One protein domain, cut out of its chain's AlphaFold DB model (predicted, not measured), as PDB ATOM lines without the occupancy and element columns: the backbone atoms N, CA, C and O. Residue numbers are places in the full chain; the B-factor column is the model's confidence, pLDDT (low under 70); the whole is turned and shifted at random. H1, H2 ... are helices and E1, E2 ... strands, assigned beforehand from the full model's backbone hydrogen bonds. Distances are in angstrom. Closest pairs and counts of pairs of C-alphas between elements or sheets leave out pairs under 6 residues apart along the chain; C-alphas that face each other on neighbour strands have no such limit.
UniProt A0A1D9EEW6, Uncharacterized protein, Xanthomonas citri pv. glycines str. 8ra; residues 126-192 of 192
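Overview. This is residues 126 to 192 of the 192 residues of an uncharacterized protein of Xanthomonas citri pv. glycines str. 8ra (UniProt A0A1D9EEW6). A strongly twisted sheet of five antiparallel strands, in the order E2, E1, E5, E4, E3, curls round one helix, H1, which covers one face, making two layers. The 67 printed residues run E1, E2, E3, H1, E4, E5, a mixed class. The whole is compact and rounded, 27 by 24 by 22 A, with a radius of gyration of the C-alphas of 10.7 A.

Arrangement. Inner strands E1, residues 126 to 133, and E5, residues 187 to 191, are neighbours, with N 128 and O 188 2.8 A apart. Edge strand E2, residues 138 to 143, forms a hairpin with E1, N 141 and O 129 at 2.9 A. E4, residues 175 to 179, forms a hairpin with E5, N 189 and O 177 at 2.8 A. Edge strand E3, residues 151 to 153, neighbours E4, N 152 and O 178 at 2.9 A. H1, residues 158 to 168, is on the sheet; its closest C-alpha pair with E2 is Gly 163 and Asp 138, 4.6 A. In H1 every O i to N i+4 pair is within hydrogen-bond range.

Along the chain. E1 spans 19.8 A from C-alpha 126 at (28.564, 48.047, -0.608), H1 15.5 A, E2 15.0 A. E5 ends at C-alpha 191, (24.590, 49.992, 4.074).

Size, cuts and confidence. The printed part has no cut and no long link. No printed residue is under pLDDT 70.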
ATOM      1  N   ILE A 126      27.946  49.089   0.211       97.38
ATOM      2  CA  ILE A 126      28.564  48.047  -0.608       97.38
ATOM      3  C   ILE A 126      27.489  47.347  -1.431       97.38
ATOM      4  O   ILE A 126      26.366  47.129  -0.964       97.38
ATOM      5  N   PHE A 127      27.838  46.990  -2.666       97.62
ATOM      6  CA  PHE A 127      26.954  46.255  -3.557       97.62
ATOM      7  C   PHE A 127      27.406  44.807  -3.699       97.62
ATOM      8  O   PHE A 127      28.595  44.509  -3.822       97.62
ATOM      9  N   TYR A 128      26.434  43.901  -3.718       97.56
ATOM     10  CA  TYR A 128      26.669  42.470  -3.850       97.56
ATOM     11  C   TYR A 128      25.852  41.894  -4.999       97.56
ATOM     12  O   TYR A 128      24.671  42.206  -5.180       97.56
ATOM     13  N   LYS A 129      26.476  40.997  -5.760       97.00
ATOM     14  CA  LYS A 129      25.817  40.181  -6.777       97.00
ATOM     15  C   LYS A 129      25.698  38.754  -6.261       97.00
ATOM     16  O   LYS A 129      26.685  38.176  -5.813       97.00
ATOM     17  N   LYS A 130      24.509  38.165  -6.379       97.00
ATOM     18  CA  LYS A 130      24.342  36.721  -6.196       97.00
ATOM     19  C   LYS A 130      24.973  35.986  -7.373       97.00
ATOM     20  O   LYS A 130      24.586  36.233  -8.519       97.00
ATOM     21  N   VAL A 131      25.904  35.087  -7.081       96.44
ATOM     22  CA  VAL A 131      26.597  34.259  -8.078       96.44
ATOM     23  C   VAL A 131      25.958  32.874  -8.154       96.44
ATOM     24  O   VAL A 131      25.730  32.359  -9.245       96.44
ATOM     25  N   SER A 132      25.584  32.297  -7.011       95.88
ATOM     26  CA  SER A 132      24.886  31.009  -6.936       95.88
ATOM     27  C   SER A 132      24.033  30.907  -5.662       95.88
ATOM     28  O   SER A 132      23.908  31.866  -4.897       95.88
ATOM     29  N   SER A 133      23.350  29.779  -5.461       96.12
ATOM     30  CA  SER A 133      22.473  29.553  -4.305       96.12
ATOM     31  C   SER A 133      22.694  28.151  -3.759       96.12
ATOM     32  O   SER A 133      22.755  27.195  -4.523       96.12
ATOM     33  N   THR A 134      22.779  28.033  -2.438       96.19
ATOM     34  CA  THR A 134      22.721  26.751  -1.719       96.19
ATOM     35  C   THR A 134      21.325  26.588  -1.107       96.19
ATOM     36  O   THR A 134      20.557  27.552  -1.123       96.19
ATOM     37  N   PRO A 135      20.950  25.436  -0.524       97.31
ATOM     38  CA  PRO A 135      19.676  25.316   0.187       97.31
ATOM     39  C   PRO A 135      19.505  26.358   1.308       97.31
ATOM     40  O   PRO A 135      18.428  26.933   1.452       97.31
ATOM     41  N   ASN A 136      20.588  26.680   2.024       96.81
ATOM     42  CA  ASN A 136      20.533  27.442   3.277       96.81
ATOM     43  C   ASN A 136      20.860  28.939   3.136       96.81
ATOM     44  O   ASN A 136      20.408  29.739   3.953       96.81
ATOM     45  N   TYR A 137      21.649  29.327   2.132       97.19
ATOM     46  CA  TYR A 137      22.092  30.712   1.921       97.19
ATOM     47  C   TYR A 137      22.493  30.955   0.459       97.19
ATOM     48  O   TYR A 137      22.723  30.014  -0.309       97.19
ATOM     49  N   ASP A 138      22.578  32.220   0.063       97.38
ATOM     50  CA  ASP A 138      23.039  32.622  -1.263       97.38
ATOM     51  C   ASP A 138      24.544  32.893  -1.274       97.38
ATOM     52  O   ASP A 138      25.093  33.441  -0.325       97.38
ATOM     53  N   ILE A 139      25.226  32.510  -2.353       96.44
ATOM     54  CA  ILE A 139      26.651  32.805  -2.521       96.44
ATOM     55  C   ILE A 139      26.754  34.167  -3.200       96.44
ATOM     56  O   ILE A 139      26.291  34.361  -4.330       96.44
ATOM     57  N   MET A 140      27.335  35.114  -2.470       96.38
ATOM     58  CA  MET A 140      27.407  36.527  -2.820       96.38
ATOM     59  C   MET A 140      28.844  36.906  -3.174       96.38
ATOM     60  O   MET A 140      29.790  36.315  -2.664       96.38
ATOM     61  N   GLN A 141      29.006  37.906  -4.034       95.69
ATOM     62  CA  GLN A 141      30.300  38.507  -4.351       95.69
ATOM     63  C   GLN A 141      30.151  40.028  -4.355       95.69
ATOM     64  O   GLN A 141      29.151  40.539  -4.876       95.69
ATOM     65  N   ARG A 142      31.128  40.757  -3.793       96.19
ATOM     66  CA  ARG A 142      31.177  42.222  -3.923       96.19
ATOM     67  C   ARG A 142      31.253  42.599  -5.403       96.19
ATOM     68  O   ARG A 142      31.964  41.973  -6.186       96.19
ATOM     69  N   ARG A 143      30.510  43.628  -5.792       95.62
ATOM     70  CA  ARG A 143      30.521  44.194  -7.143       95.62
ATOM     71  C   ARG A 143      30.356  45.708  -7.044       95.62
ATOM     72  O   ARG A 143      29.908  46.211  -6.023       95.62
ATOM     73  N   GLY A 144      30.691  46.434  -8.105       95.81
ATOM     74  CA  GLY A 144      30.286  47.833  -8.236       95.81
ATOM     75  C   GLY A 144      28.764  47.995  -8.337       95.81
ATOM     76  O   GLY A 144      28.026  47.020  -8.534       95.81
ATOM     77  N   ASP A 145      28.302  49.242  -8.228       96.38
ATOM     78  CA  ASP A 145      26.898  49.594  -8.440       96.38
ATOM     79  C   ASP A 145      26.419  49.117  -9.824       96.38
ATOM     80  O   ASP A 145      27.118  49.220 -10.832       96.38
ATOM     81  N   CYS A 146      25.197  48.590  -9.872       95.81
ATOM     82  CA  CYS A 146      24.540  48.202 -11.115       95.81
ATOM     83  C   CYS A 146      23.971  49.390 -11.910       95.81
ATOM     84  O   CYS A 146      23.473  49.179 -13.014       95.81
ATOM     85  N   GLY A 147      23.995  50.605 -11.351       96.50
ATOM     86  CA  GLY A 147      23.558  51.839 -12.015       96.50
ATOM     87  C   GLY A 147      22.039  52.007 -12.107       96.50
ATOM     88  O   GLY A 147      21.542  52.935 -12.743       96.50
ATOM     89  N   HIS A 148      21.267  51.118 -11.481       97.19
ATOM     90  CA  HIS A 148      19.818  51.246 -11.390       97.19
ATOM     91  C   HIS A 148      19.408  52.025 -10.138       97.19
ATOM     92  O   HIS A 148      20.012  51.915  -9.076       97.19
ATOM     93  N   ASN A 149      18.298  52.749 -10.238       96.00
ATOM     94  CA  ASN A 149      17.743  53.559  -9.151       96.00
ATOM     95  C   ASN A 149      16.530  52.923  -8.452       96.00
ATOM     96  O   ASN A 149      15.968  53.518  -7.537       96.00
ATOM     97  N   ARG A 150      16.105  51.726  -8.870       95.88
ATOM     98  CA  ARG A 150      14.931  51.041  -8.315       95.88
ATOM     99  C   ARG A 150      15.349  50.025  -7.253       95.88
ATOM    100  O   ARG A 150      15.499  48.839  -7.552       95.88
ATOM    101  N   TRP A 151      15.570  50.534  -6.045       97.12
ATOM    102  CA  TRP A 151      15.920  49.759  -4.858       97.12
ATOM    103  C   TRP A 151      14.678  49.528  -4.000       97.12
ATOM    104  O   TRP A 151      13.979  50.477  -3.658       97.12
ATOM    105  N   GLU A 152      14.408  48.273  -3.666       96.62
ATOM    106  CA  GLU A 152      13.226  47.856  -2.911       96.62
ATOM    107  C   GLU A 152      13.663  47.096  -1.650       96.62
ATOM    108  O   GLU A 152      14.682  46.391  -1.653       96.62
ATOM    109  N   SER A 153      12.914  47.252  -0.553       95.38
ATOM    110  CA  SER A 153      13.214  46.537   0.687       95.38
ATOM    111  C   SER A 153      13.022  45.036   0.497       95.38
ATOM    112  O   SER A 153      12.166  44.583  -0.262       95.38
ATOM    113  N   ALA A 154      13.863  44.250   1.159       88.12
ATOM    114  CA  ALA A 154      13.912  42.810   0.964       88.12
ATOM    115  C   ALA A 154      13.739  42.065   2.289       88.12
ATOM    116  O   ALA A 154      14.577  41.259   2.675       88.12
ATOM    117  N   HIS A 155      12.636  42.346   2.987       85.56
ATOM    118  CA  HIS A 155      12.331  41.755   4.296       85.56
ATOM    119  C   HIS A 155      12.154  40.228   4.275       85.56
ATOM    120  O   HIS A 155      12.180  39.615   5.331       85.56
ATOM    121  N   ALA A 156      11.973  39.621   3.097       88.44
ATOM    122  CA  ALA A 156      11.794  38.177   2.918       88.44
ATOM    123  C   ALA A 156      13.014  37.494   2.260       88.44
ATOM    124  O   ALA A 156      12.882  36.440   1.639       88.44
ATOM    125  N   ALA A 157      14.195  38.116   2.324       91.81
ATOM    126  CA  ALA A 157      15.399  37.657   1.633       91.81
ATOM    127  C   ALA A 157      16.437  37.002   2.559       91.81
ATOM    128  O   ALA A 157      17.640  37.210   2.392       91.81
ATOM    129  N   ASP A 158      15.987  36.158   3.489       95.88
ATOM    130  CA  ASP A 158      16.820  35.527   4.526       95.88
ATOM    131  C   ASP A 158      18.081  34.847   3.976       95.88
ATOM    132  O   ASP A 158      19.152  34.896   4.580       95.88
ATOM    133  N   LYS A 159      17.985  34.222   2.795       96.69
ATOM    134  CA  LYS A 159      19.130  33.559   2.154       96.69
ATOM    135  C   LYS A 159      20.202  34.542   1.690       96.69
ATOM    136  O   LYS A 159      21.383  34.211   1.765       96.69
ATOM    137  N   ALA A 160      19.806  35.720   1.210       96.69
ATOM    138  CA  ALA A 160      20.736  36.761   0.788       96.69
ATOM    139  C   ALA A 160      21.412  37.417   1.997       96.69
ATOM    140  O   ALA A 160      22.615  37.658   1.944       96.69
ATOM    141  N   TRP A 161      20.675  37.621   3.098       96.19
ATOM    142  CA  TRP A 161      21.234  38.097   4.371       96.19
ATOM    143  C   TRP A 161      22.323  37.164   4.882       96.19
ATOM    144  O   TRP A 161      23.470  37.581   5.008       96.19
ATOM    145  N   LYS A 162      21.999  35.874   5.032       97.56
ATOM    146  CA  LYS A 162      22.968  34.839   5.428       97.56
ATOM    147  C   LYS A 162      24.149  34.750   4.464       97.56
ATOM    148  O   LYS A 162      25.266  34.445   4.864       97.56
ATOM    149  N   GLY A 163      23.898  35.001   3.180       97.00
ATOM    150  CA  GLY A 163      24.929  35.041   2.151       97.00
ATOM    151  C   GLY A 163      25.942  36.161   2.362       97.00
ATOM    152  O   GLY A 163      27.145  35.914   2.316       97.00
ATOM    153  N   VAL A 164      25.464  37.382   2.616       96.50
ATOM    154  CA  VAL A 164      26.318  38.546   2.896       96.50
ATOM    155  C   VAL A 164      27.013  38.406   4.247       96.50
ATOM    156  O   VAL A 164      28.216  38.631   4.324       96.50
ATOM    157  N   GLU A 165      26.300  37.957   5.277       96.62
ATOM    158  CA  GLU A 165      26.859  37.701   6.608       96.62
ATOM    159  C   GLU A 165      28.009  36.696   6.551       96.62
ATOM    160  O   GLU A 165      29.077  36.941   7.099       96.62
ATOM    161  N   ARG A 166      27.840  35.588   5.820       96.19
ATOM    162  CA  ARG A 166      28.895  34.584   5.651       96.19
ATOM    163  C   ARG A 166      30.051  35.088   4.789       96.19
ATOM    164  O   ARG A 166      31.194  34.693   5.012       96.19
ATOM    165  N   TYR A 167      29.756  35.916   3.789       95.12
ATOM    166  CA  TYR A 167      30.781  36.491   2.924       95.12
ATOM    167  C   TYR A 167      31.666  37.481   3.695       95.12
ATOM    168  O   TYR A 167      32.888  37.392   3.604       95.12
ATOM    169  N   GLU A 168      31.068  38.368   4.492       94.75
ATOM    170  CA  GLU A 168      31.785  39.406   5.247       94.75
ATOM    171  C   GLU A 168      32.248  38.959   6.638       94.75
ATOM    172  O   GLU A 168      33.201  39.513   7.177       94.75
ATOM    173  N   GLY A 169      31.608  37.945   7.217       94.75
ATOM    174  CA  GLY A 169      31.859  37.480   8.581       94.75
ATOM    175  C   GLY A 169      31.231  38.353   9.674       94.75
ATOM    176  O   GLY A 169      31.692  38.299  10.811       94.75
ATOM    177  N   ARG A 170      30.225  39.181   9.350       93.75
ATOM    178  CA  ARG A 170      29.534  40.079  10.298       93.75
ATOM    179  C   ARG A 170      28.095  40.400   9.864       93.75
ATOM    180  O   ARG A 170      27.804  40.395   8.668       93.75
ATOM    181  N   ASP A 171      27.228  40.744  10.818       93.25
ATOM    182  CA  ASP A 171      25.775  40.955  10.650       93.25
ATOM    183  C   ASP A 171      25.287  42.400  10.910       93.25
ATOM    184  O   ASP A 171      24.106  42.715  10.774       93.25
ATOM    185  N   GLY A 172      26.199  43.319  11.240       92.88
ATOM    186  CA  GLY A 172      25.876  44.690  11.650       92.88
ATOM    187  C   GLY A 172      25.573  45.672  10.513       92.88
ATOM    188  O   GLY A 172      26.216  46.714  10.454       92.88
ATOM    189  N   TRP A 173      24.645  45.370   9.602       94.94
ATOM    190  CA  TRP A 173      24.205  46.327   8.573       94.94
ATOM    191  C   TRP A 173      22.957  47.124   8.984       94.94
ATOM    192  O   TRP A 173      22.057  46.627   9.657       94.94
ATOM    193  N   LYS A 174      22.856  48.369   8.511       96.19
ATOM    194  CA  LYS A 174      21.716  49.275   8.736       96.19
ATOM    195  C   LYS A 174      20.581  49.077   7.742       96.19
ATOM    196  O   LYS A 174      19.416  49.226   8.098       96.19
ATOM    197  N   SER A 175      20.902  48.810   6.476       96.44
ATOM    198  CA  SER A 175      19.887  48.638   5.433       96.44
ATOM    199  C   SER A 175      20.289  47.586   4.410       96.44
ATOM    200  O   SER A 175      21.469  47.445   4.089       96.44
ATOM    201  N   PHE A 176      19.294  46.856   3.901       97.06
ATOM    202  CA  PHE A 176      19.475  45.781   2.933       97.06
ATOM    203  C   PHE A 176      18.396  45.873   1.853       97.06
ATOM    204  O   PHE A 176      17.219  45.590   2.094       97.06
ATOM    205  N   LEU A 177      18.792  46.317   0.664       97.62
ATOM    206  CA  LEU A 177      17.887  46.590  -0.450       97.62
ATOM    207  C   LEU A 177      18.255  45.729  -1.653       97.62
ATOM    208  O   LEU A 177      19.431  45.467  -1.901       97.62
ATOM    209  N   HIS A 178      17.259  45.339  -2.441       97.25
ATOM    210  CA  HIS A 178      17.468  44.624  -3.696       97.25
ATOM    211  C   HIS A 178      17.089  45.495  -4.892       97.25
ATOM    212  O   HIS A 178      16.208  46.350  -4.815       97.25
ATOM    213  N   CYS A 179      17.770  45.296  -6.015       97.69
ATOM    214  CA  CYS A 179      17.456  45.988  -7.254       97.69
ATOM    215  C   CYS A 179      16.372  45.232  -8.028       97.69
ATOM    216  O   CYS A 179      16.631  44.143  -8.546       97.69
ATOM    217  N   ALA A 180      15.205  45.849  -8.214       95.56
ATOM    218  CA  ALA A 180      14.082  45.245  -8.938       95.56
ATOM    219  C   ALA A 180      14.302  45.134 -10.464       95.56
ATOM    220  O   ALA A 180      13.552  44.451 -11.159       95.56
ATOM    221  N   ARG A 181      15.317  45.814 -11.020       96.38
ATOM    222  CA  ARG A 181      15.634  45.775 -12.465       96.38
ATOM    223  C   ARG A 181      16.677  44.726 -12.847       96.38
ATOM    224  O   ARG A 181      16.735  44.319 -14.007       96.38
ATOM    225  N   CYS A 182      17.507  44.291 -11.905       95.38
ATOM    226  CA  CYS A 182      18.601  43.373 -12.197       95.38
ATOM    227  C   CYS A 182      18.097  41.941 -12.417       95.38
ATOM    228  O   CYS A 182      17.554  41.315 -11.511       95.38
ATOM    229  N   LYS A 183      18.350  41.385 -13.607       91.12
ATOM    230  CA  LYS A 183      18.067  39.977 -13.930       91.12
ATOM    231  C   LYS A 183      19.197  39.049 -13.444       91.12
ATOM    232  O   LYS A 183      20.316  39.494 -13.178       91.12
ATOM    233  N   GLY A 184      18.893  37.755 -13.302       81.38
ATOM    234  CA  GLY A 184      19.871  36.701 -12.986       81.38
ATOM    235  C   GLY A 184      20.428  36.763 -11.560       81.38
ATOM    236  O   GLY A 184      21.594  37.094 -11.377       81.38
ATOM    237  N   GLY A 185      19.599  36.503 -10.545       76.81
ATOM    238  CA  GLY A 185      20.043  36.350  -9.146       76.81
ATOM    239  C   GLY A 185      19.910  37.587  -8.246       76.81
ATOM    240  O   GLY A 185      20.167  37.496  -7.052       76.81
ATOM    241  N   GLY A 186      19.465  38.730  -8.773       89.19
ATOM    242  CA  GLY A 186      19.324  39.963  -7.989       89.19
ATOM    243  C   GLY A 186      20.661  40.673  -7.745       89.19
ATOM    244  O   GLY A 186      21.736  40.077  -7.832       89.19
ATOM    245  N   MET A 187      20.593  41.987  -7.549       97.31
ATOM    246  CA  MET A 187      21.694  42.827  -7.066       97.31
ATOM    247  C   MET A 187      21.261  43.413  -5.735       97.31
ATOM    248  O   MET A 187      20.091  43.766  -5.586       97.31
ATOM    249  N   TRP A 188      22.198  43.539  -4.811       97.88
ATOM    250  CA  TRP A 188      21.928  43.908  -3.433       97.88
ATOM    251  C   TRP A 188      22.760  45.122  -3.059       97.88
ATOM    252  O   TRP A 188      23.932  45.193  -3.415       97.88
ATOM    253  N   LYS A 189      22.146  46.072  -2.365       97.75
ATOM    254  CA  LYS A 189      22.778  47.268  -1.820       97.75
ATOM    255  C   LYS A 189      22.663  47.186  -0.308       97.75
ATOM    256  O   LYS A 189      21.550  47.129   0.216       97.75
ATOM    257  N   VAL A 190      23.805  47.166   0.365       97.50
ATOM    258  CA  VAL A 190      23.888  47.023   1.818       97.50
ATOM    259  C   VAL A 190      24.604  48.235   2.373       97.50
ATOM    260  O   VAL A 190      25.713  48.550   1.945       97.50
ATOM    261  N   SER A 191      23.959  48.916   3.310       97.19
ATOM    262  CA  SER A 191      24.590  49.992   4.074       97.19
ATOM    263  C   SER A 191      24.970  49.446   5.435       97.19
ATOM    264  O   SER A 191      24.084  48.979   6.150       97.19
ATOM    265  N   TRP A 192      26.255  49.498   5.761       95.69
ATOM    266  CA  TRP A 192      26.802  49.029   7.028       95.69
ATOM    267  C   TRP A 192      26.701  50.081   8.141       95.69
ATOM    268  O   TRP A 192      26.601  51.295   7.848       95.69
TER     269      TRP A 192